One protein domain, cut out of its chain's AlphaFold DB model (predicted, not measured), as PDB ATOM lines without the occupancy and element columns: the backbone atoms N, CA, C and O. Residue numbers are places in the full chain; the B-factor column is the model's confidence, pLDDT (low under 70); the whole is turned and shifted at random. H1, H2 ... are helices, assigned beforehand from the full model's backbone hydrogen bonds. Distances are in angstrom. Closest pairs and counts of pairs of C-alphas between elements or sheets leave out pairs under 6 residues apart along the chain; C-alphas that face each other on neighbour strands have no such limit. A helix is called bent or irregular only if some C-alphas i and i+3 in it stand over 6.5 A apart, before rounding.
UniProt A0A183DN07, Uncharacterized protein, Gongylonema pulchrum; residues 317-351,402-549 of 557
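This is residues 317 to 351 and 402 to 549 of the 557 residues of an uncharacterized protein of Gongylonema pulchrum (UniProt A0A183DN07). Four helices, H7 to H10, make an up-and-down bundle in which each runs against the one before it. At one end of the long axis H5 packs on H7 and H6 packs on H8, with H4 alongside them; at the other end H11 packs on H9. The short H1 and H2 lie on the outside near H7 and H5, and H3 meets the first residues of H8. The printed part has 183 residues with eleven named helices, H1 to H11 in chain order, and no named strand; the class is all helix. The whole is compact, with a radius of gyration of the C-alphas of 16.6 A and spans of 52 by 36 by 33 A.

H8, residues 476 to 495, is the hub, touching five helices. H7, residues 458 to 471, forms a hairpin with H8 at a steep tilt of 39 degrees; they touch through residues 468 to 471 and 478 to 479 alone, and the closest C-alphas are those of Ile 468 and Ala 479, 5.9 A apart. H9, residues 502 to 516, forms a hairpin with H8 at a steep tilt of 40 degrees, with the C-alphas of Leu 486 and Cys 508 closest at 6.2 A. H9 also touches H7, the same way, at a shallow tilt of 34.9 degrees, only just short of steep; the C-alphas of Gly 465 and Leu 515 are closest at 5.2 A. H10, residues 524 to 537, touches H8 the same way at a shallow tilt of 12 degrees, with the C-alphas of Val 494 and Ser 537 closest at 7.5 A. H9 and H10 form a hairpin. H6, residues 440 to 452, touches residues 478 to 482 of H8 alone, the closest C-alphas being those of Cys 447 and Ile 482 at 6.3 A. H5, residues 423 to 437, touches H7 at a steep tilt of 51 degrees, with the C-alphas of Ala 430 and Leu 467 closest at 6.1 A. H4, residues 403 to 419, and H5 form a hairpin and only just touch, with 3 pairs of C-alphas within 8 A; the closest are those of Thr 410 and Leu 437, 6.6 A apart. H4 and H6 also only just touch, with 3 pairs; the C-alphas of Leu 414 and Leu 446 are closest at 7.0 A. H11, residues 541 to 547, touches H9 at a shallow tilt of 20 degrees, with the C-alphas of Arg 510 and Ala 546 closest at 5.9 A. H3, residues 338 to 348, touches residues 476 to 477 of H8 alone, with the C-alphas of Thr 344 and Asp 477 closest at 5.1 A. H1, residues 317 to 323, touches no helix but is near H7; H2, residues 328 to 331, touches no helix but is near H5. Every O i to N i+4 pair is within hydrogen-bond range in H1, H3, H5, H6, H8, H9 and H11; H4 has 10 of 13, H7 8 of 10 and H10 9 of 10, and H2 is too short for such a pair.

H8 is the longest helix by residues, 28.8 A from C-alpha 476 at (12.105, 35.078, 25.962) to C-alpha 495 at (-2.725, 59.275, 31.019). H4 measures 25.6 A, H9 21.3 A, H7 20.7 A and H10 20.1 A. H4 is irregular, with C-alphas 415 and 418 7.1 A apart; H7 is only just irregular, with C-alphas 459 and 462 6.9 A apart. H1 begins at C-alpha 317, (4.446, 37.767, 0.864), and H11 ends at C-alpha 547, (-5.188, 49.740, 14.182).

The two C-alphas farthest apart are those of Ser 402 and Ala 539, 54.2 A. Residues 352 to 401 are not printed, and C-alphas 351 and 402 are 35.1 A apart across this cut, between H3 and H4. Of the links that are printed whole, none is long. The mean pLDDT of the printed part is 75.0; 54 residues are under 70, among them 342 to 351, 493 to 501 and 519 to 549.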
ATOM      1  N   ASP A 317       3.114  37.410   0.372       80.12
ATOM      2  CA  ASP A 317       4.446  37.767   0.864       80.12
ATOM      3  C   ASP A 317       4.345  38.326   2.287       80.12
ATOM      4  O   ASP A 317       5.093  37.900   3.170       80.12
ATOM      5  N   THR A 318       3.340  39.170   2.546       82.75
ATOM      6  CA  THR A 318       2.982  39.645   3.890       82.75
ATOM      7  C   THR A 318       2.624  38.469   4.801       82.75
ATOM      8  O   THR A 318       3.161  38.356   5.903       82.75
ATOM      9  N   ARG A 319       1.799  37.524   4.326       82.38
ATOM     10  CA  ARG A 319       1.500  36.293   5.074       82.38
ATOM     11  C   ARG A 319       2.766  35.517   5.431       82.38
ATOM     12  O   ARG A 319       2.958  35.135   6.582       82.38
ATOM     13  N   TYR A 320       3.645  35.294   4.455       84.38
ATOM     14  CA  TYR A 320       4.893  34.567   4.671       84.38
ATOM     15  C   TYR A 320       5.797  35.292   5.679       84.38
ATOM     16  O   TYR A 320       6.432  34.652   6.516       84.38
ATOM     17  N   PHE A 321       5.829  36.626   5.644       88.06
ATOM     18  CA  PHE A 321       6.613  37.439   6.569       88.06
ATOM     19  C   PHE A 321       6.163  37.312   8.034       88.06
ATOM     20  O   PHE A 321       7.018  37.301   8.918       88.06
ATOM     21  N   TYR A 322       4.865  37.183   8.325       85.44
ATOM     22  CA  TYR A 322       4.384  37.071   9.713       85.44
ATOM     23  C   TYR A 322       4.190  35.624  10.190       85.44
ATOM     24  O   TYR A 322       4.411  35.334  11.371       85.44
ATOM     25  N   GLU A 323       3.828  34.700   9.295       82.38
ATOM     26  CA  GLU A 323       3.538  33.303   9.652       82.38
ATOM     27  C   GLU A 323       4.752  32.376   9.519       82.38
ATOM     28  O   GLU A 323       4.897  31.449  10.312       82.38
ATOM     29  N   THR A 324       5.648  32.607   8.552       83.19
ATOM     30  CA  THR A 324       6.789  31.710   8.295       83.19
ATOM     31  C   THR A 324       8.074  32.291   8.882       83.19
ATOM     32  O   THR A 324       8.739  33.134   8.272       83.19
ATOM     33  N   LYS A 325       8.415  31.863  10.101       81.94
ATOM     34  CA  LYS A 325       9.586  32.318  10.873       81.94
ATOM     35  C   LYS A 325      10.701  31.274  10.893       81.94
ATOM     36  O   LYS A 325      10.462  30.097  10.639       81.94
ATOM     37  N   LEU A 326      11.921  31.719  11.188       83.31
ATOM     38  CA  LEU A 326      13.070  30.834  11.344       83.31
ATOM     39  C   LEU A 326      12.987  30.101  12.692       83.31
ATOM     40  O   LEU A 326      12.954  30.725  13.749       83.31
ATOM     41  N   GLU A 327      12.985  28.771  12.675       83.44
ATOM     42  CA  GLU A 327      12.896  27.965  13.897       83.44
ATOM     43  C   GLU A 327      14.276  27.765  14.544       83.44
ATOM     44  O   GLU A 327      14.891  26.700  14.453       83.44
ATOM     45  N   LEU A 328      14.779  28.802  15.224       83.56
ATOM     46  CA  LEU A 328      16.122  28.807  15.828       83.56
ATOM     47  C   LEU A 328      16.374  27.647  16.799       83.56
ATOM     48  O   LEU A 328      17.484  27.117  16.845       83.56
ATOM     49  N   ARG A 329      15.340  27.198  17.520       80.00
ATOM     50  CA  ARG A 329      15.429  26.081  18.473       80.00
ATOM     51  C   ARG A 329      15.832  24.755  17.816       80.00
ATOM     52  O   ARG A 329      16.407  23.905  18.486       80.00
ATOM     53  N   GLN A 330      15.540  24.578  16.524       82.25
ATOM     54  CA  GLN A 330      15.933  23.387  15.762       82.25
ATOM     55  C   GLN A 330      17.322  23.521  15.116       82.25
ATOM     56  O   GLN A 330      17.944  22.516  14.782       82.25
ATOM     57  N   LEU A 331      17.801  24.752  14.920       79.88
ATOM     58  CA  LEU A 331      19.024  25.054  14.170       79.88
ATOM     59  C   LEU A 331      20.254  25.246  15.061       79.88
ATOM     60  O   LEU A 331      21.379  25.066  14.599       79.88
ATOM     61  N   VAL A 332      20.051  25.622  16.325       82.00
ATOM     62  CA  VAL A 332      21.124  25.999  17.248       82.00
ATOM     63  C   VAL A 332      21.174  25.030  18.440       82.00
ATOM     64  O   VAL A 332      20.127  24.703  18.999       82.00
ATOM     65  N   PRO A 333      22.364  24.563  18.874       81.81
ATOM     66  CA  PRO A 333      22.504  23.735  20.074       81.81
ATOM     67  C   PRO A 333      21.953  24.403  21.343       81.81
ATOM     68  O   PRO A 333      22.229  25.575  21.597       81.81
ATOM     69  N   SER A 334      21.273  23.630  22.198       75.88
ATOM     70  CA  SER A 334      20.615  24.134  23.419       75.88
ATOM     71  C   SER A 334      21.543  24.843  24.407       75.88
ATOM     72  O   SER A 334      21.115  25.731  25.135       75.88
ATOM     73  N   ILE A 335      22.829  24.490  24.405       76.06
ATOM     74  CA  ILE A 335      23.856  25.079  25.277       76.06
ATOM     75  C   ILE A 335      23.951  26.603  25.086       76.06
ATOM     76  O   ILE A 335      24.222  27.321  26.040       76.06
ATOM     77  N   LEU A 336      23.684  27.108  23.876       73.75
ATOM     78  CA  LEU A 336      23.813  28.531  23.544       73.75
ATOM     79  C   LEU A 336      22.665  29.404  24.074       73.75
ATOM     80  O   LEU A 336      22.748  30.630  23.996       73.75
ATOM     81  N   PHE A 337      21.594  28.803  24.599       75.12
ATOM     82  CA  PHE A 337      20.424  29.541  25.082       75.12
ATOM     83  C   PHE A 337      19.851  29.062  26.425       75.12
ATOM     84  O   PHE A 337      18.997  29.742  26.988       75.12
ATOM     85  N   GLN A 338      20.377  27.979  27.008       74.12
ATOM     86  CA  GLN A 338      19.987  27.490  28.341       74.12
ATOM     87  C   GLN A 338      20.088  28.561  29.440       74.12
ATOM     88  O   GLN A 338      19.178  28.693  30.252       74.12
ATOM     89  N   GLU A 339      21.148  29.377  29.439       70.94
ATOM     90  CA  GLU A 339      21.309  30.473  30.410       70.94
ATOM     91  C   GLU A 339      20.227  31.558  30.245       70.94
ATOM     92  O   GLU A 339      19.789  32.168  31.218       70.94
ATOM     93  N   SER A 340      19.760  31.785  29.012       68.69
ATOM     94  CA  SER A 340      18.742  32.801  28.695       68.69
ATOM     95  C   SER A 340      17.335  32.327  29.079       68.69
ATOM     96  O   SER A 340      16.571  33.079  29.687       68.69
ATOM     97  N   GLU A 341      17.013  31.055  28.809       71.38
ATOM     98  CA  GLU A 341      15.782  30.418  29.301       71.38
ATOM     99  C   GLU A 341      15.734  30.443  30.841       71.38
ATOM    100  O   GLU A 341      14.702  30.775  31.425       71.38
ATOM    101  N   GLN A 342      16.861  30.176  31.510       66.31
ATOM    102  CA  GLN A 342      16.934  30.145  32.973       66.31
ATOM    103  C   GLN A 342      16.807  31.540  33.610       66.31
ATOM    104  O   GLN A 342      16.055  31.698  34.567       66.31
ATOM    105  N   GLN A 343      17.425  32.574  33.023       64.56
ATOM    106  CA  GLN A 343      17.227  33.972  33.444       64.56
ATOM    107  C   GLN A 343      15.775  34.443  33.268       64.56
ATOM    108  O   GLN A 343      15.294  35.269  34.044       64.56
ATOM    109  N   THR A 344      15.048  33.901  32.287       61.31
ATOM    110  CA  THR A 344      13.629  34.229  32.103       61.31
ATOM    111  C   THR A 344      12.759  33.647  33.221       61.31
ATOM    112  O   THR A 344      11.835  34.313  33.685       61.31
ATOM    113  N   LEU A 345      13.068  32.441  33.709       59.88
ATOM    114  CA  LEU A 345      12.350  31.829  34.833       59.88
ATOM    115  C   LEU A 345      12.490  32.652  36.127       59.88
ATOM    116  O   LEU A 345      11.510  32.807  36.858       59.88
ATOM    117  N   ASP A 346      13.661  33.251  36.367       58.31
ATOM    118  CA  ASP A 346      13.908  34.122  37.528       58.31
ATOM    119  C   ASP A 346      13.144  35.464  37.439       58.31
ATOM    120  O   ASP A 346      12.651  35.986  38.445       58.31
ATOM    121  N   LEU A 347      12.989  36.013  36.225       55.12
ATOM    122  CA  LEU A 347      12.205  37.230  35.961       55.12
ATOM    123  C   LEU A 347      10.692  36.997  36.123       55.12
ATOM    124  O   LEU A 347       9.984  37.848  36.664       55.12
ATOM    125  N   VAL A 348      10.196  35.833  35.695       51.91
ATOM    126  CA  VAL A 348       8.783  35.433  35.808       51.91
ATOM    127  C   VAL A 348       8.395  35.133  37.263       51.91
ATOM    128  O   VAL A 348       7.280  35.447  37.671       51.91
ATOM    129  N   GLY A 349       9.320  34.611  38.078       39.50
ATOM    130  CA  GLY A 349       9.088  34.313  39.498       39.50
ATOM    131  C   GLY A 349       9.002  35.529  40.432       39.50
ATOM    132  O   GLY A 349       8.645  35.361  41.596       39.50
ATOM    133  N   THR A 350       9.325  36.742  39.965       39.91
ATOM    134  CA  THR A 350       9.413  37.936  40.831       39.91
ATOM    135  C   THR A 350       8.507  39.110  40.440       39.91
ATOM    136  O   THR A 350       8.411  40.047  41.231       39.91
ATOM    137  N   LYS A 351       7.836  39.115  39.271       41.91
ATOM    138  CA  LYS A 351       7.166  40.341  38.762       41.91
ATOM    139  C   LYS A 351       5.845  40.186  37.976       41.91
ATOM    140  O   LYS A 351       5.515  41.094  37.218       41.91
ATOM    141  N   SER A 402      38.537  37.627  22.566       57.16
ATOM    142  CA  SER A 402      38.810  38.536  23.683       57.16
ATOM    143  C   SER A 402      37.527  39.284  24.064       57.16
ATOM    144  O   SER A 402      36.749  39.665  23.189       57.16
ATOM    145  N   GLY A 403      37.306  39.581  25.349       62.28
ATOM    146  CA  GLY A 403      36.150  40.383  25.785       62.28
ATOM    147  C   GLY A 403      36.068  41.766  25.111       62.28
ATOM    148  O   GLY A 403      35.008  42.390  25.088       62.28
ATOM    149  N   GLN A 404      37.173  42.237  24.525       67.25
ATOM    150  CA  GLN A 404      37.231  43.443  23.703       67.25
ATOM    151  C   GLN A 404      36.730  43.213  22.268       67.25
ATOM    152  O   GLN A 404      36.011  44.057  21.738       67.25
ATOM    153  N   ASP A 405      37.020  42.052  21.680       75.81
ATOM    154  CA  ASP A 405      36.542  41.664  20.350       75.81
ATOM    155  C   ASP A 405      35.020  41.450  20.360       75.81
ATOM    156  O   ASP A 405      34.326  41.927  19.466       75.81
ATOM    157  N   LEU A 406      34.468  40.839  21.418       80.31
ATOM    158  CA  LEU A 406      33.017  40.666  21.576       80.31
ATOM    159  C   LEU A 406      32.277  42.007  21.680       80.31
ATOM    160  O   LEU A 406      31.202  42.174  21.097       80.31
ATOM    161  N   LYS A 407      32.859  42.986  22.383       81.12
ATOM    162  CA  LYS A 407      32.314  44.350  22.443       81.12
ATOM    163  C   LYS A 407      32.298  44.993  21.059       81.12
ATOM    164  O   LYS A 407      31.257  45.510  20.666       81.12
ATOM    165  N   THR A 408      33.394  44.901  20.305       85.50
ATOM    166  CA  THR A 408      33.471  45.449  18.942       85.50
ATOM    167  C   THR A 408      32.480  44.765  17.998       85.50
ATOM    168  O   THR A 408      31.779  45.455  17.261       85.50
ATOM    169  N   MET A 409      32.349  43.436  18.055       85.25
ATOM    170  CA  MET A 409      31.370  42.694  17.248       85.25
ATOM    171  C   MET A 409      29.927  43.067  17.599       85.25
ATOM    172  O   MET A 409      29.100  43.227  16.706       85.25
ATOM    173  N   THR A 410      29.626  43.264  18.886       87.94
ATOM    174  CA  THR A 410      28.295  43.702  19.332       87.94
ATOM    175  C   THR A 410      27.992  45.118  18.837       87.94
ATOM    176  O   THR A 410      26.921  45.362  18.292       87.94
ATOM    177  N   SER A 411      28.935  46.054  18.979       87.25
ATOM    178  CA  SER A 411      28.774  47.426  18.484       87.25
ATOM    179  C   SER A 411      28.571  47.472  16.968       87.25
ATOM    180  O   SER A 411      27.725  48.222  16.486       87.25
ATOM    181  N   GLU A 412      29.291  46.640  16.214       91.12
ATOM    182  CA  GLU A 412      29.121  46.532  14.765       91.12
ATOM    183  C   GLU A 412      27.768  45.910  14.383       91.12
ATOM    184  O   GLU A 412      27.112  46.385  13.454       91.12
ATOM    185  N   PHE A 413      27.301  44.904  15.129       92.38
ATOM    186  CA  PHE A 413      25.972  44.319  14.944       92.38
ATOM    187  C   PHE A 413      24.862  45.361  15.133       92.38
ATOM    188  O   PHE A 413      24.001  45.501  14.262       92.38
ATOM    189  N   LEU A 414      24.910  46.130  16.228       90.88
ATOM    190  CA  LEU A 414      23.918  47.172  16.523       90.88
ATOM    191  C   LEU A 414      23.945  48.278  15.456       90.88
ATOM    192  O   LEU A 414      22.894  48.667  14.955       90.88
ATOM    193  N   ARG A 415      25.138  48.694  15.004       89.94
ATOM    194  CA  ARG A 415      25.307  49.669  13.909       89.94
ATOM    195  C   ARG A 415      24.716  49.180  12.582       89.94
ATOM    196  O   ARG A 415      24.258  49.987  11.769       89.94
ATOM    197  N   ARG A 416      24.756  47.868  12.336       92.19
ATOM    198  CA  ARG A 416      24.222  47.241  11.121       92.19
ATOM    199  C   ARG A 416      22.703  47.064  11.170       92.19
ATOM    200  O   ARG A 416      22.092  47.064  10.104       92.19
ATOM    201  N   LEU A 417      22.089  46.945  12.352       90.88
ATOM    202  CA  LEU A 417      20.664  46.604  12.493       90.88
ATOM    203  C   LEU A 417      19.695  47.486  11.680       90.88
ATOM    204  O   LEU A 417      18.831  46.917  11.013       90.88
ATOM    205  N   PRO A 418      19.853  48.822  11.612       90.12
ATOM    206  CA  PRO A 418      18.960  49.687  10.829       90.12
ATOM    207  C   PRO A 418      18.979  49.414   9.317       90.12
ATOM    208  O   PRO A 418      18.111  49.885   8.585       90.12
ATOM    209  N   TRP A 419      19.979  48.676   8.833       91.19
ATOM    210  CA  TRP A 419      20.157  48.321   7.425       91.19
ATOM    211  C   TRP A 419      19.630  46.914   7.099       91.19
ATOM    212  O   TRP A 419      19.625  46.519   5.934       91.19
ATOM    213  N   LEU A 420      19.163  46.153   8.098       92.31
ATOM    214  CA  LEU A 420      18.626  44.794   7.946       92.31
ATOM    215  C   LEU A 420      17.129  44.825   7.595       92.31
ATOM    216  O   LEU A 420      16.280  44.306   8.310       92.31
ATOM    217  N   ILE A 421      16.819  45.458   6.463       88.69
ATOM    218  CA  ILE A 421      15.454  45.761   5.997       88.69
ATOM    219  C   ILE A 421      14.863  44.690   5.067       88.69
ATOM    220  O   ILE A 421      14.060  44.987   4.184       88.69
ATOM    221  N   ASN A 422      15.295  43.436   5.199       90.38
ATOM    222  CA  ASN A 422      14.686  42.326   4.474       90.38
ATOM    223  C   ASN A 422      14.628  41.066   5.351       90.38
ATOM    224  O   ASN A 422      15.332  40.952   6.357       90.38
ATOM    225  N   ARG A 423      13.766  40.122   4.957       89.81
ATOM    226  CA  ARG A 423      13.501  38.888   5.710       89.81
ATOM    227  C   ARG A 423      14.766  38.053   5.929       89.81
ATOM    228  O   ARG A 423      15.043  37.638   7.043       89.81
ATOM    229  N   ASP A 424      15.539  37.824   4.876       90.00
ATOM    230  CA  ASP A 424      16.673  36.900   4.944       90.00
ATOM    231  C   ASP A 424      17.850  37.499   5.741       90.00
ATOM    232  O   ASP A 424      18.541  36.788   6.468       90.00
ATOM    233  N   LEU A 425      18.048  38.820   5.672       93.19
ATOM    234  CA  LEU A 425      19.044  39.557   6.451       93.19
ATOM    235  C   LEU A 425      18.691  39.566   7.937       93.19
ATOM    236  O   LEU A 425      19.584  39.355   8.755       93.19
ATOM    237  N   ILE A 426      17.421  39.807   8.292       93.69
ATOM    238  CA  ILE A 426      17.015  39.836   9.702       93.69
ATOM    239  C   ILE A 426      17.038  38.433  10.321       93.69
ATOM    240  O   ILE A 426      17.505  38.278  11.446       93.69
ATOM    241  N   ASP A 427      16.649  37.401   9.566       91.94
ATOM    242  CA  ASP A 427      16.714  36.003  10.009       91.94
ATOM    243  C   ASP A 427      18.172  35.531  10.159       91.94
ATOM    244  O   ASP A 427      18.535  34.908  11.160       91.94
ATOM    245  N   SER A 428      19.047  35.884   9.207       91.50
ATOM    246  CA  SER A 428      20.485  35.608   9.312       91.50
ATOM    247  C   SER A 428      21.120  36.342  10.493       91.50
ATOM    248  O   SER A 428      22.023  35.799  11.128       91.50
ATOM    249  N   ALA A 429      20.673  37.562  10.791       91.94
ATOM    250  CA  ALA A 429      21.147  38.330  11.933       91.94
ATOM    251  C   ALA A 429      20.665  37.740  13.262       91.94
ATOM    252  O   ALA A 429      21.430  37.727  14.221       91.94
ATOM    253  N   ALA A 430      19.438  37.209  13.315       92.06
ATOM    254  CA  ALA A 430      18.934  36.486  14.479       92.06
ATOM    255  C   ALA A 430      19.821  35.270  14.791       92.06
ATOM    256  O   ALA A 430      20.243  35.081  15.930       92.06
ATOM    257  N   LEU A 431      20.173  34.489  13.765       90.62
ATOM    258  CA  LEU A 431      21.069  33.341  13.907       90.62
ATOM    259  C   LEU A 431      22.484  33.754  14.354       90.62
ATOM    260  O   LEU A 431      23.040  33.153  15.273       90.62
ATOM    261  N   ASP A 432      23.058  34.794  13.742       90.44
ATOM    262  CA  ASP A 432      24.372  35.351  14.105       90.44
ATOM    263  C   ASP A 432      24.397  35.841  15.564       90.44
ATOM    264  O   ASP A 432      25.318  35.541  16.325       90.44
ATOM    265  N   PHE A 433      23.328  36.513  16.001       90.69
ATOM    266  CA  PHE A 433      23.210  37.006  17.369       90.69
ATOM    267  C   PHE A 433      23.174  35.868  18.393       90.69
ATOM    268  O   PHE A 433      23.910  35.907  19.379       90.69
ATOM    269  N   VAL A 434      22.366  34.828  18.156       89.50
ATOM    270  CA  VAL A 434      22.266  33.688  19.084       89.50
ATOM    271  C   VAL A 434      23.565  32.890  19.141       89.50
ATOM    272  O   VAL A 434      23.959  32.436  20.211       89.50
ATOM    273  N   THR A 435      24.245  32.726  18.007       85.75
ATOM    274  CA  THR A 435      25.465  31.911  17.931       85.75
ATOM    275  C   THR A 435      26.690  32.605  18.517       85.75
ATOM    276  O   THR A 435      27.491  31.943  19.175       85.75
ATOM    277  N   ASN A 436      26.829  33.918  18.310       86.38
ATOM    278  CA  ASN A 436      28.076  34.632  18.598       86.38
ATOM    279  C   ASN A 436      27.952  35.726  19.670       86.38
ATOM    280  O   ASN A 436      28.966  36.123  20.241       86.38
ATOM    281  N   LEU A 437      26.746  36.246  19.935       87.75
ATOM    282  CA  LEU A 437      26.549  37.480  20.712       87.75
ATOM    283  C   LEU A 437      25.602  37.334  21.915       87.75
ATOM    284  O   LEU A 437      25.433  38.311  22.652       87.75
ATOM    285  N   ASN A 438      25.007  36.159  22.146       87.88
ATOM    286  CA  ASN A 438      24.014  35.950  23.201       87.88
ATOM    287  C   ASN A 438      24.623  36.027  24.611       87.88
ATOM    288  O   ASN A 438      25.116  35.045  25.154       87.88
ATOM    289  N   THR A 439      24.543  37.205  25.225       87.06
ATOM    290  CA  THR A 439      24.875  37.434  26.637       87.06
ATOM    291  C   THR A 439      23.847  38.377  27.255       87.06
ATOM    292  O   THR A 439      23.276  39.213  26.552       87.06
ATOM    293  N   SER A 440      23.650  38.313  28.575       83.31
ATOM    294  CA  SER A 440      22.693  39.187  29.282       83.31
ATOM    295  C   SER A 440      22.940  40.682  29.009       83.31
ATOM    296  O   SER A 440      22.010  41.444  28.749       83.31
ATOM    297  N   SER A 441      24.209  41.111  28.962       85.12
ATOM    298  CA  SER A 441      24.565  42.502  28.641       85.12
ATOM    299  C   SER A 441      24.206  42.887  27.203       85.12
ATOM    300  O   SER A 441      23.728  43.994  26.962       85.12
ATOM    301  N   ASN A 442      24.418  41.984  26.244       88.88
ATOM    302  CA  ASN A 442      24.133  42.259  24.841       88.88
ATOM    303  C   ASN A 442      22.632  42.262  24.542       88.88
ATOM    304  O   ASN A 442      22.200  43.065  23.719       88.88
ATOM    305  N   ARG A 443      21.831  41.439  25.232       89.56
ATOM    306  CA  ARG A 443      20.362  41.466  25.110       89.56
ATOM    307  C   ARG A 443      19.775  42.785  25.610       89.56
ATOM    308  O   ARG A 443      18.965  43.377  24.904       89.56
ATOM    309  N   LYS A 444      20.281  43.320  26.728       87.56
ATOM    310  CA  LYS A 444      19.903  44.662  27.214       87.56
ATOM    311  C   LYS A 444      20.260  45.768  26.222       87.56
ATOM    312  O   LYS A 444      19.437  46.630  25.944       87.56
ATOM    313  N   LYS A 445      21.460  45.722  25.630       89.12
ATOM    314  CA  LYS A 445      21.864  46.688  24.588       89.12
ATOM    315  C   LYS A 445      21.009  46.579  23.328       89.12
ATOM    316  O   LYS A 445      20.692  47.595  22.721       89.12
ATOM    317  N   LEU A 446      20.638  45.359  22.935       91.00
ATOM    318  CA  LEU A 446      19.739  45.123  21.809       91.00
ATOM    319  C   LEU A 446      18.342  45.694  22.092       91.00
ATOM    320  O   LEU A 446      17.816  46.424  21.259       91.00
ATOM    321  N   CYS A 447      17.791  45.431  23.280       89.50
ATOM    322  CA  CYS A 447      16.531  46.006  23.754       89.50
ATOM    323  C   CYS A 447      16.564  47.542  23.704       89.50
ATOM    324  O   CYS A 447      15.716  48.164  23.059       89.50
ATOM    325  N   GLN A 448      17.600  48.144  24.297       89.06
ATOM    326  CA  GLN A 448      17.785  49.593  24.328       89.06
ATOM    327  C   GLN A 448      17.849  50.192  22.919       89.06
ATOM    328  O   GLN A 448      17.128  51.140  22.621       89.06
ATOM    329  N   MET A 449      18.639  49.606  22.015       90.19
ATOM    330  CA  MET A 449      18.763  50.115  20.650       90.19
ATOM    331  C   MET A 449      17.440  50.022  19.871       90.19
ATOM    332  O   MET A 449      17.058  50.966  19.181       90.19
ATOM    333  N   MET A 450      16.682  48.930  20.021       88.94
ATOM    334  CA  MET A 450      15.389  48.772  19.342       88.94
ATOM    335  C   MET A 450      14.322  49.754  19.855       88.94
ATOM    336  O   MET A 450      13.454  50.177  19.086       88.94
ATOM    337  N   LEU A 451      14.385  50.146  21.130       86.81
ATOM    338  CA  LEU A 451      13.445  51.088  21.740       86.81
ATOM    339  C   LEU A 451      13.844  52.550  21.492       86.81
ATOM    340  O   LEU A 451      13.016  53.335  21.015       86.81
ATOM    341  N   GLU A 452      15.101  52.905  21.757       84.56
ATOM    342  CA  GLU A 452      15.575  54.290  21.864       84.56
ATOM    343  C   GLU A 452      16.215  54.828  20.582       84.56
ATOM    344  O   GLU A 452      16.097  56.025  20.312       84.56
ATOM    345  N   GLU A 453      16.847  53.983  19.761       76.44
ATOM    346  CA  GLU A 453      17.560  54.434  18.563       76.44
ATOM    347  C   GLU A 453      16.656  54.468  17.316       76.44
ATOM    348  O   GLU A 453      15.636  53.778  17.197       76.44
ATOM    349  N   HIS A 454      17.012  55.331  16.357       79.31
ATOM    350  CA  HIS A 454      16.300  55.510  15.082       79.31
ATOM    351  C   HIS A 454      14.790  55.749  15.228       79.31
ATOM    352  O   HIS A 454      13.978  55.223  14.463       79.31
ATOM    353  N   GLN A 455      14.408  56.590  16.193       78.94
ATOM    354  CA  GLN A 455      13.017  56.891  16.543       78.94
ATOM    355  C   GLN A 455      12.123  57.246  15.344       78.94
ATOM    356  O   GLN A 455      10.966  56.835  15.306       78.94
ATOM    357  N   ALA A 456      12.664  57.956  14.349       79.31
ATOM    358  CA  ALA A 456      11.940  58.410  13.157       79.31
ATOM    359  C   ALA A 456      11.678  57.337  12.084       79.31
ATOM    360  O   ALA A 456      10.875  57.554  11.178       79.31
ATOM    361  N   ARG A 457      12.348  56.182  12.154       86.19
ATOM    362  CA  ARG A 457      12.295  55.134  11.123       86.19
ATOM    363  C   ARG A 457      11.254  54.066  11.469       86.19
ATOM    364  O   ARG A 457      11.578  52.985  11.951       86.19
ATOM    365  N   LEU A 458       9.980  54.391  11.241       85.19
ATOM    366  CA  LEU A 458       8.845  53.487  11.497       85.19
ATOM    367  C   LEU A 458       8.828  52.256  10.571       85.19
ATOM    368  O   LEU A 458       8.198  51.254  10.888       85.19
ATOM    369  N   ASP A 459       9.524  52.333   9.441       87.19
ATOM    370  CA  ASP A 459       9.707  51.249   8.474       87.19
ATOM    371  C   ASP A 459      10.536  50.073   9.018       87.19
ATOM    372  O   ASP A 459      10.473  48.977   8.469       87.19
ATOM    373  N   LEU A 460      11.283  50.276  10.108       90.94
ATOM    374  CA  LEU A 460      12.100  49.232  10.736       90.94
ATOM    375  C   LEU A 460      11.289  48.315  11.663       90.94
ATOM    376  O   LEU A 460      11.700  47.188  11.934       90.94
ATOM    377  N   LEU A 461      10.130  48.782  12.134       90.44
ATOM    378  CA  LEU A 461       9.329  48.104  13.156       90.44
ATOM    379  C   LEU A 461       8.886  46.681  12.764       90.44
ATOM    380  O   LEU A 461       8.981  45.805  13.624       90.44
ATOM    381  N   PRO A 462       8.484  46.384  11.508       90.50
ATOM    382  CA  PRO A 462       8.156  45.015  11.104       90.50
ATOM    383  C   PRO A 462       9.352  44.060  11.223       90.50
ATOM    384  O   PRO A 462       9.202  42.914  11.648       90.50
ATOM    385  N   PHE A 463      10.560  44.527  10.888       93.00
ATOM    386  CA  PHE A 463      11.787  43.729  10.976       93.00
ATOM    387  C   PHE A 463      12.224  43.535  12.425       93.00
ATOM    388  O   PHE A 463      12.625  42.440  12.808       93.00
ATOM    389  N   TYR A 464      12.069  44.565  13.255       92.56
ATOM    390  CA  TYR A 464      12.280  44.469  14.697       92.56
ATOM    391  C   TYR A 464      11.305  43.478  15.336       92.56
ATOM    392  O   TYR A 464      11.732  42.597  16.079       92.56
ATOM    393  N   GLY A 465      10.020  43.545  14.977       90.44
ATOM    394  CA  GLY A 465       9.017  42.575  15.406       90.44
ATOM    395  C   GLY A 465       9.363  41.149  14.975       90.44
ATOM    396  O   GLY A 465       9.288  40.232  15.791       90.44
ATOM    397  N   ARG A 466       9.835  40.959  13.732       91.31
ATOM    398  CA  ARG A 466      10.275  39.644  13.240       91.31
ATOM    399  C   ARG A 466      11.488  39.118  13.999       91.31
ATOM    400  O   ARG A 466      11.502  37.941  14.352       91.31
ATOM    401  N   LEU A 467      12.481  39.967  14.261       91.88
ATOM    402  CA  LEU A 467      13.670  39.601  15.029       91.88
ATOM    403  C   LEU A 467      13.282  39.128  16.433       91.88
ATOM    404  O   LEU A 467      13.678  38.038  16.835       91.88
ATOM    405  N   ILE A 468      12.442  39.894  17.135       90.38
ATOM    406  CA  ILE A 468      11.953  39.542  18.476       90.38
ATOM    407  C   ILE A 468      11.173  38.227  18.426       90.38
ATOM    408  O   ILE A 468      11.462  37.317  19.196       90.38
ATOM    409  N   ALA A 469      10.237  38.080  17.486       88.38
ATOM    410  CA  ALA A 469       9.435  36.865  17.348       88.38
ATOM    411  C   ALA A 469      10.263  35.622  16.975       88.38
ATOM    412  O   ALA A 469       9.842  34.504  17.260       88.38
ATOM    413  N   THR A 470      11.410  35.809  16.318       89.44
ATOM    414  CA  THR A 470      12.341  34.732  15.951       89.44
ATOM    415  C   THR A 470      13.242  34.345  17.127       89.44
ATOM    416  O   THR A 470      13.557  33.169  17.293       89.44
ATOM    417  N   LEU A 471      13.635  35.319  17.954       89.50
ATOM    418  CA  LEU A 471      14.487  35.128  19.132       89.50
ATOM    419  C   LEU A 471      13.719  34.657  20.377       89.50
ATOM    420  O   LEU A 471      14.313  33.998  21.227       89.50
ATOM    421  N   GLU A 472      12.421  34.948  20.491       87.31
ATOM    422  CA  GLU A 472      11.596  34.625  21.669       87.31
ATOM    423  C   GLU A 472      11.693  33.158  22.134       87.31
ATOM    424  O   GLU A 472      11.893  32.952  23.331       87.31
ATOM    425  N   PRO A 473      11.697  32.138  21.249       83.19
ATOM    426  CA  PRO A 473      11.766  30.741  21.683       83.19
ATOM    427  C   PRO A 473      13.087  30.332  22.348       83.19
ATOM    428  O   PRO A 473      13.162  29.242  22.912       83.19
ATOM    429  N   VAL A 474      14.143  31.145  22.219       84.00
ATOM    430  CA  VAL A 474      15.484  30.881  22.776       84.00
ATOM    431  C   VAL A 474      15.916  31.939  23.801       84.00
ATOM    432  O   VAL A 474      16.704  31.644  24.692       84.00
ATOM    433  N   MET A 475      15.396  33.165  23.717       84.50
ATOM    434  CA  MET A 475      15.629  34.249  24.681       84.50
ATOM    435  C   MET A 475      14.339  35.042  24.948       84.50
ATOM    436  O   MET A 475      14.156  36.153  24.441       84.50
ATOM    437  N   PRO A 476      13.407  34.461  25.722       81.44
ATOM    438  CA  PRO A 476      12.105  35.078  25.962       81.44
ATOM    439  C   PRO A 476      12.181  36.346  26.828       81.44
ATOM    440  O   PRO A 476      11.311  37.210  26.720       81.44
ATOM    441  N   ASP A 477      13.243  36.518  27.620       81.06
ATOM    442  CA  ASP A 477      13.512  37.725  28.411       81.06
ATOM    443  C   ASP A 477      13.537  39.005  27.562       81.06
ATOM    444  O   ASP A 477      12.945  40.010  27.956       81.06
ATOM    445  N   LEU A 478      14.132  38.953  26.365       86.62
ATOM    446  CA  LEU A 478      14.167  40.083  25.430       86.62
ATOM    447  C   LEU A 478      12.757  40.521  25.002       86.62
ATOM    448  O   LEU A 478      12.454  41.714  24.965       86.62
ATOM    449  N   ALA A 479      11.888  39.563  24.670       84.56
ATOM    450  CA  ALA A 479      10.524  39.847  24.232       84.56
ATOM    451  C   ALA A 479       9.675  40.430  25.374       84.56
ATOM    452  O   ALA A 479       8.894  41.359  25.152       84.56
ATOM    453  N   ILE A 480       9.858  39.911  26.593       82.56
ATOM    454  CA  ILE A 480       9.170  40.379  27.802       82.56
ATOM    455  C   ILE A 480       9.575  41.817  28.127       82.56
ATOM    456  O   ILE A 480       8.698  42.661  28.301       82.56
ATOM    457  N   GLU A 481      10.877  42.113  28.162       84.50
ATOM    458  CA  GLU A 481      11.396  43.444  28.499       84.50
ATOM    459  C   GLU A 481      10.879  44.510  27.520       84.50
ATOM    460  O   GLU A 481      10.276  45.497  27.943       84.50
ATOM    461  N   ILE A 482      10.994  44.263  26.208       86.31
ATOM    462  CA  ILE A 482      10.495  45.181  25.170       86.31
ATOM    463  C   ILE A 482       8.988  45.411  25.313       86.31
ATOM    464  O   ILE A 482       8.518  46.550  25.247       86.31
ATOM    465  N   SER A 483       8.218  44.344  25.531       83.25
ATOM    466  CA  SER A 483       6.764  44.452  25.648       83.25
ATOM    467  C   SER A 483       6.351  45.232  26.895       83.25
ATOM    468  O   SER A 483       5.484  46.099  26.810       83.25
ATOM    469  N   GLN A 484       6.994  44.991  28.041       82.06
ATOM    470  CA  GLN A 484       6.728  45.728  29.278       82.06
ATOM    471  C   GLN A 484       7.043  47.218  29.127       82.06
ATOM    472  O   GLN A 484       6.220  48.054  29.509       82.06
ATOM    473  N   THR A 485       8.181  47.571  28.523       84.31
ATOM    474  CA  THR A 485       8.544  48.974  28.293       84.31
ATOM    475  C   THR A 485       7.573  49.662  27.335       84.31
ATOM    476  O   THR A 485       7.133  50.778  27.613       84.31
ATOM    477  N   LEU A 486       7.161  49.001  26.246       83.50
ATOM    478  CA  LEU A 486       6.159  49.545  25.319       83.50
ATOM    479  C   LEU A 486       4.799  49.750  25.997       83.50
ATOM    480  O   LEU A 486       4.170  50.788  25.809       83.50
ATOM    481  N   ILE A 487       4.366  48.806  26.836       76.44
ATOM    482  CA  ILE A 487       3.122  48.921  27.609       76.44
ATOM    483  C   ILE A 487       3.189  50.102  28.586       76.44
ATOM    484  O   ILE A 487       2.232  50.872  28.689       76.44
ATOM    485  N   GLN A 488       4.312  50.289  29.283       80.94
ATOM    486  CA  GLN A 488       4.512  51.426  30.187       80.94
ATOM    487  C   GLN A 488       4.502  52.763  29.429       80.94
ATOM    488  O   GLN A 488       3.804  53.692  29.841       80.94
ATOM    489  N   GLN A 489       5.198  52.849  28.289       80.00
ATOM    490  CA  GLN A 489       5.183  54.030  27.419       80.00
ATOM    491  C   GLN A 489       3.778  54.330  26.886       80.00
ATOM    492  O   GLN A 489       3.361  55.489  26.823       80.00
ATOM    493  N   PHE A 490       3.022  53.291  26.530       75.94
ATOM    494  CA  PHE A 490       1.642  53.417  26.083       75.94
ATOM    495  C   PHE A 490       0.741  53.983  27.193       75.94
ATOM    496  O   PHE A 490       0.059  54.983  26.974       75.94
ATOM    497  N   ARG A 491       0.807  53.423  28.411       74.75
ATOM    498  CA  ARG A 491       0.050  53.905  29.586       74.75
ATOM    499  C   ARG A 491       0.357  55.364  29.916       74.75
ATOM    500  O   ARG A 491      -0.570  56.160  30.059       74.75
ATOM    501  N   ALA A 492       1.638  55.731  29.959       73.19
ATOM    502  CA  ALA A 492       2.061  57.112  30.184       73.19
ATOM    503  C   ALA A 492       1.515  58.062  29.100       73.19
ATOM    504  O   ALA A 492       1.099  59.183  29.395       73.19
ATOM    505  N   GLY A 493       1.456  57.601  27.847       69.69
ATOM    506  CA  GLY A 493       0.914  58.354  26.717       69.69
ATOM    507  C   GLY A 493      -0.601  58.570  26.732       69.69
ATOM    508  O   GLY A 493      -1.058  59.590  26.199       69.69
ATOM    509  N   VAL A 494      -1.352  57.624  27.307       66.75
ATOM    510  CA  VAL A 494      -2.811  57.696  27.507       66.75
ATOM    511  C   VAL A 494      -3.142  58.642  28.663       66.75
ATOM    512  O   VAL A 494      -3.979  59.526  28.503       66.75
ATOM    513  N   GLN A 495      -2.458  58.494  29.804       67.31
ATOM    514  CA  GLN A 495      -2.725  59.275  31.019       67.31
ATOM    515  C   GLN A 495      -2.318  60.752  30.878       67.31
ATOM    516  O   GLN A 495      -3.036  61.633  31.341       67.31
ATOM    517  N   ASN A 496      -1.214  61.051  30.182       64.38
ATOM    518  CA  ASN A 496      -0.747  62.423  29.961       64.38
ATOM    519  C   ASN A 496      -1.050  62.906  28.529       64.38
ATOM    520  O   ASN A 496      -0.225  62.788  27.612       64.38
ATOM    521  N   LYS A 497      -2.229  63.515  28.326       58.44
ATOM    522  CA  LYS A 497      -2.642  64.071  27.018       58.44
ATOM    523  C   LYS A 497      -1.677  65.144  26.471       58.44
ATOM    524  O   LYS A 497      -1.500  65.184  25.256       58.44
ATOM    525  N   ALA A 498      -0.997  65.921  27.325       54.31
ATOM    526  CA  ALA A 498      -0.205  67.095  26.918       54.31
ATOM    527  C   ALA A 498       1.332  66.906  26.817       54.31
ATOM    528  O   ALA A 498       1.983  67.710  26.160       54.31
ATOM    529  N   SER A 499       1.934  65.874  27.428       56.78
ATOM    530  CA  SER A 499       3.406  65.822  27.606       56.78
ATOM    531  C   SER A 499       4.165  64.989  26.555       56.78
ATOM    532  O   SER A 499       5.302  65.305  26.208       56.78
ATOM    533  N   MET A 500       3.555  63.946  25.976       63.50
ATOM    534  CA  MET A 500       4.273  63.068  25.040       63.50
ATOM    535  C   MET A 500       4.107  63.508  23.578       63.50
ATOM    536  O   MET A 500       2.991  63.557  23.056       63.50
ATOM    537  N   ARG A 501       5.232  63.766  22.894       69.12
ATOM    538  CA  ARG A 501       5.274  64.139  21.467       69.12
ATOM    539  C   ARG A 501       4.503  63.120  20.615       69.12
ATOM    540  O   ARG A 501       4.708  61.913  20.748       69.12
ATOM    541  N   ILE A 502       3.672  63.596  19.682       73.06
ATOM    542  CA  ILE A 502       2.797  62.755  18.836       73.06
ATOM    543  C   ILE A 502       3.551  61.646  18.087       73.06
ATOM    544  O   ILE A 502       3.062  60.530  17.939       73.06
ATOM    545  N   HIS A 503       4.788  61.929  17.682       72.81
ATOM    546  CA  HIS A 503       5.662  60.985  17.002       72.81
ATOM    547  C   HIS A 503       6.042  59.773  17.880       72.81
ATOM    548  O   HIS A 503       6.098  58.649  17.388       72.81
ATOM    549  N   MET A 504       6.229  59.972  19.191       74.75
ATOM    550  CA  MET A 504       6.501  58.892  20.153       74.75
ATOM    551  C   MET A 504       5.265  58.026  20.392       74.75
ATOM    552  O   MET A 504       5.370  56.800  20.380       74.75
ATOM    553  N   LYS A 505       4.082  58.652  20.499       74.25
ATOM    554  CA  LYS A 505       2.788  57.945  20.543       74.25
ATOM    555  C   LYS A 505       2.623  57.045  19.316       74.25
ATOM    556  O   LYS A 505       2.332  55.862  19.451       74.25
ATOM    557  N   MET A 506       2.886  57.589  18.126       75.94
ATOM    558  CA  MET A 506       2.740  56.854  16.870       75.94
ATOM    559  C   MET A 506       3.722  55.679  16.757       75.94
ATOM    560  O   MET A 506       3.312  54.587  16.370       75.94
ATOM    561  N   ARG A 507       4.999  55.874  17.124       84.06
ATOM    562  CA  ARG A 507       6.000  54.792  17.148       84.06
ATOM    563  C   ARG A 507       5.588  53.679  18.107       84.06
ATOM    564  O   ARG A 507       5.603  52.525  17.701       84.06
ATOM    565  N   CYS A 508       5.192  54.026  19.332       82.81
ATOM    566  CA  CYS A 508       4.777  53.061  20.350       82.81
ATOM    567  C   CYS A 508       3.581  52.219  19.873       82.81
ATOM    568  O   CYS A 508       3.678  50.994  19.816       82.81
ATOM    569  N   CYS A 509       2.501  52.859  19.403       78.38
ATOM    570  CA  CYS A 509       1.323  52.150  18.892       78.38
ATOM    571  C   CYS A 509       1.646  51.264  17.680       78.38
ATOM    572  O   CYS A 509       1.163  50.133  17.595       78.38
ATOM    573  N   ARG A 510       2.474  51.747  16.743       81.00
ATOM    574  CA  ARG A 510       2.885  50.948  15.579       81.00
ATOM    575  C   ARG A 510       3.748  49.763  15.983       81.00
ATOM    576  O   ARG A 510       3.523  48.675  15.476       81.00
ATOM    577  N   PHE A 511       4.689  49.940  16.906       86.62
ATOM    578  CA  PHE A 511       5.562  48.849  17.331       86.62
ATOM    579  C   PHE A 511       4.764  47.759  18.059       86.62
ATOM    580  O   PHE A 511       4.899  46.582  17.737       86.62
ATOM    581  N   ILE A 512       3.841  48.153  18.941       81.38
ATOM    582  CA  ILE A 512       2.877  47.232  19.555       81.38
ATOM    583  C   ILE A 512       2.068  46.489  18.479       81.38
ATOM    584  O   ILE A 512       1.935  45.268  18.537       81.38
ATOM    585  N   SER A 513       1.573  47.205  17.466       75.75
ATOM    586  CA  SER A 513       0.792  46.609  16.375       75.75
ATOM    587  C   SER A 513       1.596  45.579  15.573       75.75
ATOM    588  O   SER A 513       1.071  44.518  15.247       75.75
ATOM    589  N   GLU A 514       2.870  45.858  15.290       85.38
ATOM    590  CA  GLU A 514       3.766  44.916  14.610       85.38
ATOM    591  C   GLU A 514       4.030  43.656  15.444       85.38
ATOM    592  O   GLU A 514       4.047  42.558  14.893       85.38
ATOM    593  N   LEU A 515       4.178  43.781  16.767       83.81
ATOM    594  CA  LEU A 515       4.370  42.631  17.659       83.81
ATOM    595  C   LEU A 515       3.124  41.739  17.724       83.81
ATOM    596  O   LEU A 515       3.236  40.521  17.629       83.81
ATOM    597  N   VAL A 516       1.927  42.326  17.801       76.56
ATOM    598  CA  VAL A 516       0.663  41.567  17.857       76.56
ATOM    599  C   VAL A 516       0.442  40.712  16.603       76.56
ATOM    600  O   VAL A 516      -0.122  39.620  16.695       76.56
ATOM    601  N   ARG A 517       0.931  41.160  15.436       79.06
ATOM    602  CA  ARG A 517       0.824  40.426  14.163       79.06
ATOM    603  C   ARG A 517       1.594  39.104  14.130       79.06
ATOM    604  O   ARG A 517       1.328  38.291  13.249       79.06
ATOM    605  N   PHE A 518       2.529  38.863  15.051       80.19
ATOM    606  CA  PHE A 518       3.283  37.611  15.123       80.19
ATOM    607  C   PHE A 518       2.613  36.613  16.092       80.19
ATOM    608  O   PHE A 518       2.726  36.785  17.304       80.19
ATOM    609  N   PRO A 519       2.031  35.495  15.604       63.81
ATOM    610  CA  PRO A 519       1.196  34.584  16.412       63.81
ATOM    611  C   PRO A 519       1.900  33.811  17.538       63.81
ATOM    612  O   PRO A 519       1.256  33.074  18.271       63.81
ATOM    613  N   SER A 520       3.230  33.882  17.613       58.34
ATOM    614  CA  SER A 520       4.041  33.063  18.523       58.34
ATOM    615  C   SER A 520       4.555  33.835  19.732       58.34
ATOM    616  O   SER A 520       5.213  33.241  20.574       58.34
ATOM    617  N   LEU A 521       4.305  35.146  19.812       59.53
ATOM    618  CA  LEU A 521       4.696  35.930  20.976       59.53
ATOM    619  C   LEU A 521       3.739  35.599  22.121       59.53
ATOM    620  O   LEU A 521       2.568  35.970  22.098       59.53
ATOM    621  N   SER A 522       4.258  34.928  23.147       52.06
ATOM    622  CA  SER A 522       3.543  34.511  24.363       52.06
ATOM    623  C   SER A 522       2.880  35.661  25.157       52.06
ATOM    624  O   SER A 522       2.107  35.417  26.082       52.06
ATOM    625  N   ILE A 523       3.116  36.914  24.754       52.59
ATOM    626  CA  ILE A 523       2.677  38.161  25.399       52.59
ATOM    627  C   ILE A 523       1.343  38.691  24.815       52.59
ATOM    628  O   ILE A 523       0.755  39.637  25.342       52.59
ATOM    629  N   GLN A 524       0.804  38.047  23.769       51.88
ATOM    630  CA  GLN A 524      -0.383  38.501  23.023       51.88
ATOM    631  C   GLN A 524      -1.623  38.822  23.881       51.88
ATOM    632  O   GLN A 524      -2.343  39.765  23.555       51.88
ATOM    633  N   ARG A 525      -1.885  38.107  24.988       49.62
ATOM    634  CA  ARG A 525      -3.086  38.363  25.818       49.62
ATOM    635  C   ARG A 525      -3.098  39.753  26.449       49.62
ATOM    636  O   ARG A 525      -4.138  40.409  26.440       49.62
ATOM    637  N   ASP A 526      -1.963  40.200  26.973       49.19
ATOM    638  CA  ASP A 526      -1.880  41.483  27.672       49.19
ATOM    639  C   ASP A 526      -1.796  42.645  26.677       49.19
ATOM    640  O   ASP A 526      -2.375  43.709  26.902       49.19
ATOM    641  N   THR A 527      -1.154  42.424  25.524       49.78
ATOM    642  CA  THR A 527      -1.035  43.442  24.472       49.78
ATOM    643  C   THR A 527      -2.342  43.654  23.696       49.78
ATOM    644  O   THR A 527      -2.677  44.800  23.393       49.78
ATOM    645  N   CYS A 528      -3.127  42.599  23.427       48.16
ATOM    646  CA  CYS A 528      -4.437  42.714  22.763       48.16
ATOM    647  C   CYS A 528      -5.488  43.421  23.637       48.16
ATOM    648  O   CYS A 528      -6.225  44.281  23.147       48.16
ATOM    649  N   ARG A 529      -5.522  43.140  24.950       49.03
ATOM    650  CA  ARG A 529      -6.417  43.843  25.893       49.03
ATOM    651  C   ARG A 529      -6.149  45.351  25.924       49.03
ATOM    652  O   ARG A 529      -7.087  46.144  25.911       49.03
ATOM    653  N   LEU A 530      -4.876  45.750  25.891       51.47
ATOM    654  CA  LEU A 530      -4.466  47.157  25.854       51.47
ATOM    655  C   LEU A 530      -4.766  47.836  24.514       51.47
ATOM    656  O   LEU A 530      -5.201  48.983  24.513       51.47
ATOM    657  N   ALA A 531      -4.588  47.148  23.382       48.44
ATOM    658  CA  ALA A 531      -4.927  47.686  22.059       48.44
ATOM    659  C   ALA A 531      -6.431  47.990  21.913       48.44
ATOM    660  O   ALA A 531      -6.812  48.954  21.252       48.44
ATOM    661  N   THR A 532      -7.277  47.215  22.588       46.94
ATOM    662  CA  THR A 532      -8.735  47.421  22.603       46.94
ATOM    663  C   THR A 532      -9.128  48.591  23.500       46.94
ATOM    664  O   THR A 532      -9.891  49.467  23.104       46.94
ATOM    665  N   SER A 533      -8.530  48.665  24.690       44.72
ATOM    666  CA  SER A 533      -8.681  49.794  25.614       44.72
ATOM    667  C   SER A 533      -8.121  51.116  25.038       44.72
ATOM    668  O   SER A 533      -8.600  52.203  25.360       44.72
ATOM    669  N   ALA A 534      -7.139  51.044  24.133       46.53
ATOM    670  CA  ALA A 534      -6.613  52.187  23.390       46.53
ATOM    671  C   ALA A 534      -7.640  52.801  22.431       46.53
ATOM    672  O   ALA A 534      -7.701  54.026  22.297       46.53
ATOM    673  N   ALA A 535      -8.419  51.948  21.758       45.12
ATOM    674  CA  ALA A 535      -9.408  52.354  20.766       45.12
ATOM    675  C   ALA A 535     -10.567  53.138  21.397       45.12
ATOM    676  O   ALA A 535     -11.103  54.043  20.766       45.12
ATOM    677  N   SER A 536     -10.911  52.839  22.655       42.59
ATOM    678  CA  SER A 536     -11.965  53.543  23.390       42.59
ATOM    679  C   SER A 536     -11.505  54.865  24.018       42.59
ATOM    680  O   SER A 536     -12.309  55.783  24.151       42.59
ATOM    681  N   SER A 537     -10.224  54.998  24.389       44.22
ATOM    682  CA  SER A 537      -9.739  56.161  25.152       44.22
ATOM    683  C   SER A 537      -9.112  57.279  24.302       44.22
ATOM    684  O   SER A 537      -9.080  58.433  24.741       44.22
ATOM    685  N   PHE A 538      -8.614  56.981  23.098       44.19
ATOM    686  CA  PHE A 538      -8.107  57.987  22.160       44.19
ATOM    687  C   PHE A 538      -9.191  58.364  21.144       44.19
ATOM    688  O   PHE A 538      -9.262  57.808  20.051       44.19
ATOM    689  N   ALA A 539      -9.999  59.372  21.468       40.44
ATOM    690  CA  ALA A 539     -10.773  60.094  20.464       40.44
ATOM    691  C   ALA A 539      -9.804  60.863  19.539       40.44
ATOM    692  O   ALA A 539      -9.425  61.999  19.818       40.44
ATOM    693  N   GLY A 540      -9.325  60.214  18.476       41.47
ATOM    694  CA  GLY A 540      -8.466  60.834  17.470       41.47
ATOM    695  C   GLY A 540      -8.002  59.852  16.394       41.47
ATOM    696  O   GLY A 540      -7.585  58.735  16.699       41.47
ATOM    697  N   GLU A 541      -8.026  60.305  15.137       38.75
ATOM    698  CA  GLU A 541      -7.662  59.581  13.901       38.75
ATOM    699  C   GLU A 541      -6.344  58.774  13.972       38.75
ATOM    700  O   GLU A 541      -6.146  57.835  13.204       38.75
ATOM    701  N   THR A 542      -5.449  59.094  14.910       41.72
ATOM    702  CA  THR A 542      -4.109  58.508  15.081       41.72
ATOM    703  C   THR A 542      -4.097  57.054  15.577       41.72
ATOM    704  O   THR A 542      -3.194  56.300  15.215       41.72
ATOM    705  N   VAL A 543      -5.058  56.635  16.415       41.97
ATOM    706  CA  VAL A 543      -5.153  55.231  16.883       41.97
ATOM    707  C   VAL A 543      -5.891  54.370  15.863       41.97
ATOM    708  O   VAL A 543      -5.493  53.233  15.619       41.97
ATOM    709  N   ILE A 544      -6.879  54.954  15.182       42.75
ATOM    710  CA  ILE A 544      -7.606  54.315  14.081       42.75
ATOM    711  C   ILE A 544      -6.642  53.996  12.933       42.75
ATOM    712  O   ILE A 544      -6.580  52.846  12.521       42.75
ATOM    713  N   THR A 545      -5.781  54.930  12.515       41.41
ATOM    714  CA  THR A 545      -4.763  54.658  11.474       41.41
ATOM    715  C   THR A 545      -3.691  53.646  11.897       41.41
ATOM    716  O   THR A 545      -3.111  52.977  11.042       41.41
ATOM    717  N   ALA A 546      -3.399  53.497  13.195       42.16
ATOM    718  CA  ALA A 546      -2.481  52.462  13.679       42.16
ATOM    719  C   ALA A 546      -3.148  51.072  13.692       42.16
ATOM    720  O   ALA A 546      -2.549  50.104  13.224       42.16
ATOM    721  N   LEU A 547      -4.404  50.981  14.143       43.47
ATOM    722  CA  LEU A 547      -5.188  49.740  14.182       43.47
ATOM    723  C   LEU A 547      -5.714  49.310  12.803       43.47
ATOM    724  O   LEU A 547      -5.851  48.116  12.558       43.47
ATOM    725  N   GLU A 548      -5.936  50.236  11.866       42.75
ATOM    726  CA  GLU A 548      -6.282  49.948  10.462       42.75
ATOM    727  C   GLU A 548      -5.205  49.133   9.744       42.75
ATOM    728  O   GLU A 548      -5.501  48.391   8.811       42.75
ATOM    729  N   THR A 549      -3.956  49.219  10.202       41.59
ATOM    730  CA  THR A 549      -2.868  48.407   9.652       41.59
ATOM    731  C   THR A 549      -2.811  47.000  10.250       41.59
ATOM    732  O   THR A 549      -2.066  46.167   9.745       41.59
TER     733      THR A 549